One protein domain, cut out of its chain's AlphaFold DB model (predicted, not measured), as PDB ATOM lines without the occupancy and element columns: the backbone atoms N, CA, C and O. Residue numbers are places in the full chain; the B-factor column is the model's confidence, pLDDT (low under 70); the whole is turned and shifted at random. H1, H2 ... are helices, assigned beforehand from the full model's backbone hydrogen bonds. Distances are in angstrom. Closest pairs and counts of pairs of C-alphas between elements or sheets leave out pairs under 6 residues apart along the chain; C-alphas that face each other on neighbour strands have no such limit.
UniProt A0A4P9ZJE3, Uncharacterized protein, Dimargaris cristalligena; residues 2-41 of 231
ATOM      1  N   HIS A   2     198.608 163.349 104.617       52.72
ATOM      2  CA  HIS A   2     199.559 162.330 105.103       52.72
ATOM      3  C   HIS A   2     200.048 161.359 104.006       52.72
ATOM      4  O   HIS A   2     201.240 161.096 103.930       52.72
ATOM      5  N   LYS A   3     199.152 160.901 103.115       53.56
ATOM      6  CA  LYS A   3     199.458 159.969 102.009       53.56
ATOM      7  C   LYS A   3     200.365 160.581 100.923       53.56
ATOM      8  O   LYS A   3     201.394 160.010 100.603       53.56
ATOM      9  N   LEU A   4     200.064 161.811 100.489       56.84
ATOM     10  CA  LEU A   4     200.887 162.586  99.539       56.84
ATOM     11  C   LEU A   4     202.324 162.815 100.035       56.84
ATOM     12  O   LEU A   4     203.252 162.801  99.243       56.84
ATOM     13  N   LEU A   5     202.509 163.007 101.345       55.88
ATOM     14  CA  LEU A   5     203.835 163.154 101.956       55.88
ATOM     15  C   LEU A   5     204.589 161.820 102.046       55.88
ATOM     16  O   LEU A   5     205.806 161.811 101.926       55.88
ATOM     17  N   THR A   6     203.879 160.700 102.227       57.25
ATOM     18  CA  THR A   6     204.515 159.368 102.261       57.25
ATOM     19  C   THR A   6     205.008 158.970 100.870       57.25
ATOM     20  O   THR A   6     206.121 158.467 100.735       57.25
ATOM     21  N   ASP A   7     204.218 159.285  99.841       59.91
ATOM     22  CA  ASP A   7     204.571 159.069  98.435       59.91
ATOM     23  C   ASP A   7     205.733 159.981  97.993       59.91
ATOM     24  O   ASP A   7     206.597 159.551  97.232       59.91
ATOM     25  N   LEU A   8     205.806 161.213  98.519       61.03
ATOM     26  CA  LEU A   8     206.926 162.126  98.271       61.03
ATOM     27  C   LEU A   8     208.234 161.577  98.861       61.03
ATOM     28  O   LEU A   8     209.235 161.554  98.161       61.03
ATOM     29  N   VAL A   9     208.212 161.095 100.114       58.81
ATOM     30  CA  VAL A   9     209.383 160.558 100.842       58.81
ATOM     31  C   VAL A   9     209.927 159.275 100.206       58.81
ATOM     32  O   VAL A   9     211.142 159.084 100.165       58.81
ATOM     33  N   ALA A  10     209.059 158.427  99.644       59.91
ATOM     34  CA  ALA A  10     209.464 157.215  98.929       59.91
ATOM     35  C   ALA A  10     210.325 157.499  97.678       59.91
ATOM     36  O   ALA A  10     211.091 156.633  97.260       59.91
ATOM     37  N   GLY A  11     210.226 158.707  97.107       62.59
ATOM     38  CA  GLY A  11     211.028 159.164  95.968       62.59
ATOM     39  C   GLY A  11     212.303 159.936  96.329       62.59
ATOM     40  O   GLY A  11     213.015 160.359  95.420       62.59
ATOM     41  N   ILE A  12     212.593 160.148  97.619       65.56
ATOM     42  CA  ILE A  12     213.777 160.891  98.085       65.56
ATOM     43  C   ILE A  12     214.925 159.918  98.368       65.56
ATOM     44  O   ILE A  12     214.705 158.738  98.640       65.56
ATOM     45  N   ASP A  13     216.159 160.413  98.287       74.81
ATOM     46  CA  ASP A  13     217.367 159.642  98.541       74.81
ATOM     47  C   ASP A  13     217.345 158.912  99.912       74.81
ATOM     48  O   ASP A  13     216.714 159.379 100.872       74.81
ATOM     49  N   PRO A  14     218.061 157.778 100.039       71.94
ATOM     50  CA  PRO A  14     218.020 156.929 101.233       71.94
ATOM     51  C   PRO A  14     218.430 157.640 102.528       71.94
ATOM     52  O   PRO A  14     217.986 157.258 103.613       71.94
ATOM     53  N   ASN A  15     219.270 158.674 102.436       67.31
ATOM     54  CA  ASN A  15     219.757 159.407 103.596       67.31
ATOM     55  C   ASN A  15     218.644 160.288 104.181       67.31
ATOM     56  O   ASN A  15     218.428 160.309 105.392       67.31
ATOM     57  N   THR A  16     217.853 160.939 103.326       66.06
ATOM     58  CA  THR A  16     216.708 161.746 103.767       66.06
ATOM     59  C   THR A  16     215.574 160.884 104.330       66.06
ATOM     60  O   THR A  16     214.920 161.283 105.297       66.06
ATOM     61  N   GLN A  17     215.380 159.669 103.804       67.38
ATOM     62  CA  GLN A  17     214.432 158.699 104.370       67.38
ATOM     63  C   GLN A  17     214.828 158.261 105.789       67.38
ATOM     64  O   GLN A  17     213.970 158.184 106.674       67.38
ATOM     65  N   ALA A  18     216.122 158.028 106.032       70.50
ATOM     66  CA  ALA A  18     216.634 157.687 107.357       70.50
ATOM     67  C   ALA A  18     216.454 158.840 108.362       70.50
ATOM     68  O   ALA A  18     216.025 158.611 109.491       70.50
ATOM     69  N   ILE A  19     216.701 160.087 107.945       65.62
ATOM     70  CA  ILE A  19     216.510 161.282 108.787       65.62
ATOM     71  C   ILE A  19     215.023 161.490 109.128       65.62
ATOM     72  O   ILE A  19     214.684 161.775 110.278       65.62
ATOM     73  N   TRP A  20     214.119 161.283 108.163       68.12
ATOM     74  CA  TRP A  20     212.667 161.364 108.371       68.12
ATOM     75  C   TRP A  20     212.150 160.345 109.396       68.12
ATOM     76  O   TRP A  20     211.276 160.670 110.200       68.12
ATOM     77  N   ALA A  21     212.694 159.123 109.392       73.56
ATOM     78  CA  ALA A  21     212.302 158.070 110.327       73.56
ATOM     79  C   ALA A  21     212.687 158.380 111.786       73.56
ATOM     80  O   ALA A  21     212.016 157.908 112.704       73.56
ATOM     81  N   VAL A  22     213.741 159.176 112.004       77.44
ATOM     82  CA  VAL A  22     214.267 159.509 113.340       77.44
ATOM     83  C   VAL A  22     213.723 160.849 113.857       77.44
ATOM     84  O   VAL A  22     213.372 160.952 115.033       77.44
ATOM     85  N   HIS A  23     213.590 161.866 112.997       78.00
ATOM     86  CA  HIS A  23     213.165 163.221 113.387       78.00
ATOM     87  C   HIS A  23     212.061 163.804 112.476       78.00
ATOM     88  O   HIS A  23     212.236 164.862 111.867       78.00
ATOM     89  N   PRO A  24     210.868 163.180 112.398       76.69
ATOM     90  CA  PRO A  24     209.821 163.580 111.450       76.69
ATOM     91  C   PRO A  24     209.287 165.002 111.695       76.69
ATOM     92  O   PRO A  24     208.971 165.726 110.752       76.69
ATOM     93  N   ALA A  25     209.212 165.436 112.957       79.25
ATOM     94  CA  ALA A  25     208.757 166.783 113.306       79.25
ATOM     95  C   ALA A  25     209.748 167.874 112.864       79.25
ATOM     96  O   ALA A  25     209.327 168.946 112.432       79.25
ATOM     97  N   GLU A  26     211.050 167.593 112.939       80.06
ATOM     98  CA  GLU A  26     212.104 168.519 112.526       80.06
ATOM     99  C   GLU A  26     212.155 168.655 111.004       80.06
ATOM    100  O   GLU A  26     212.164 169.773 110.493       80.06
ATOM    101  N   VAL A  27     212.066 167.540 110.268       79.44
ATOM    102  CA  VAL A  27     212.006 167.583 108.799       79.44
ATOM    103  C   VAL A  27     210.750 168.319 108.319       79.44
ATOM    104  O   VAL A  27     210.832 169.144 107.412       79.44
ATOM    105  N   MET A  28     209.595 168.099 108.958       78.94
ATOM    106  CA  MET A  28     208.362 168.834 108.639       78.94
ATOM    107  C   MET A  28     208.448 170.329 108.953       78.94
ATOM    108  O   MET A  28     207.877 171.137 108.214       78.94
ATOM    109  N   ARG A  29     209.141 170.711 110.032       83.69
ATOM    110  CA  ARG A  29     209.406 172.117 110.352       83.69
ATOM    111  C   ARG A  29     210.277 172.756 109.273       83.69
ATOM    112  O   ARG A  29     209.863 173.765 108.713       83.69
ATOM    113  N   ASN A  30     211.398 172.130 108.925       84.31
ATOM    114  CA  ASN A  30     212.329 172.652 107.926       84.31
ATOM    115  C   ASN A  30     211.663 172.753 106.544       84.31
ATOM    116  O   ASN A  30     211.788 173.768 105.871       84.31
ATOM    117  N   LEU A  31     210.869 171.749 106.143       83.38
ATOM    118  CA  LEU A  31     210.098 171.800 104.897       83.38
ATOM    119  C   LEU A  31     209.112 172.977 104.899       83.38
ATOM    120  O   LEU A  31     208.990 173.688 103.902       83.38
ATOM    121  N   ARG A  32     208.416 173.207 106.021       84.06
ATOM    122  CA  ARG A  32     207.493 174.339 106.160       84.06
ATOM    123  C   ARG A  32     208.237 175.670 106.057       84.06
ATOM    124  O   ARG A  32     207.766 176.554 105.344       84.06
ATOM    125  N   GLU A  33     209.382 175.797 106.716       89.50
ATOM    126  CA  GLU A  33     210.244 176.981 106.640       89.50
ATOM    127  C   GLU A  33     210.712 177.229 105.200       89.50
ATOM    128  O   GLU A  33     210.443 178.300 104.663       89.50
ATOM    129  N   SER A  34     211.250 176.220 104.507       88.75
ATOM    130  CA  SER A  34     211.655 176.347 103.100       88.75
ATOM    131  C   SER A  34     210.487 176.704 102.176       88.75
ATOM    132  O   SER A  34     210.632 177.541 101.292       88.75
ATOM    133  N   THR A  35     209.292 176.129 102.374       90.81
ATOM    134  CA  THR A  35     208.112 176.530 101.580       90.81
ATOM    135  C   THR A  35     207.675 177.969 101.855       90.81
ATOM    136  O   THR A  35     207.224 178.653 100.937       90.81
ATOM    137  N   HIS A  36     207.813 178.449 103.092       91.88
ATOM    138  CA  HIS A  36     207.538 179.840 103.437       91.88
ATOM    139  C   HIS A  36     208.568 180.783 102.801       91.88
ATOM    140  O   HIS A  36     208.193 181.811 102.241       91.88
ATOM    141  N   GLU A  37     209.850 180.420 102.826       94.25
ATOM    142  CA  GLU A  37     210.918 181.168 102.158       94.25
ATOM    143  C   GLU A  37     210.711 181.237 100.643       94.25
ATOM    144  O   GLU A  37     210.802 182.323 100.071       94.25
ATOM    145  N   LEU A  38     210.359 180.119  99.999       94.00
ATOM    146  CA  LEU A  38     210.057 180.074  98.565       94.00
ATOM    147  C   LEU A  38     208.876 180.975  98.197       94.00
ATOM    148  O   LEU A  38     208.969 181.728  97.232       94.00
ATOM    149  N   ARG A  39     207.802 180.972  98.997       93.50
ATOM    150  CA  ARG A  39     206.693 181.927  98.823       93.50
ATOM    151  C   ARG A  39     207.150 183.370  99.015       93.50
ATOM    152  O   ARG A  39     206.749 184.255  98.271       93.50
ATOM    153  N   GLY A  40     208.019 183.618  99.993       94.62
ATOM    154  CA  GLY A  40     208.618 184.935 100.193       94.62
ATOM    155  C   GLY A  40     209.433 185.403  98.982       94.62
ATOM    156  O   GLY A  40     209.402 186.585  98.648       94.62
ATOM    157  N   LEU A  41     210.151 184.493  98.315       94.81
ATOM    158  CA  LEU A  41     210.878 184.781  97.076       94.81
ATOM    159  C   LEU A  41     209.935 185.031  95.899       94.81
ATOM    160  O   LEU A  41     210.167 185.976  95.154       94.81
TER     161      LEU A  41
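AT A GLANCE: This is residues 2 to 41 of the 231 residues of an uncharacterized protein of Dimargaris cristalligena (UniProt A0A4P9ZJE3). Look first for one long helix, H3, whose residues 29 to 41 stick out as a free arm and make much of the length; at its beginning two short helices, H2 and then H1, follow each other back along the backbone in an open zigzag of corners. The three helices form no bundle, and H1 stays away from H3. The printed part has 40 residues, with three named helices in the order H1, H2, H3 and no named strand, and the class is all helix. It is only just loose, close to compact, with a radius of gyration of the C-alphas of 11.0 A, and elongated, spanning 29 by 18 by 18 A.

IN THESE COORDINATES: Find C-alpha 24 at (209.821, 163.580, 111.450); from there H3, residues 24 to 41, runs 25.6 A to C-alpha 41 at (210.878, 184.781, 97.076). Before it comes H2, residues 14 to 22, 12.9 A long. H1, residues 2 to 10, begins at C-alpha 2, (199.559, 162.330, 105.103), and is 12.7 A long.

HOW THE PARTS SIT: Start at H3: it is close to H2 but not clearly touching, and their closest C-alphas, those of Trp 20 and Val 27, are 6.3 A apart. These two helices run opposite ways at a steep tilt of 64 degrees. Next, H2 and H1 only just touch, with 3 pairs of C-alphas within 8 A, and touch only at the corner by their link; the closest C-alphas, those of Val 9 and Gln 17, are 6.4 A apart. They run opposite ways at a steep tilt of 40 degrees. H1 and H3 are apart. In H1, H2 and H3 every O i to N i+4 pair is within hydrogen-bond range.

THE WHOLE: The two C-alphas farthest apart, those of Val 22 and Leu 41, are 30.2 A apart. The printed part has no cut, and both links, H1 to H2 and H2 to H3, are tight. In the B-factor column the mean pLDDT of the printed part is 74.7; look for values under 70 at residues 2 to 12, 15 to 17 and 19 to 20.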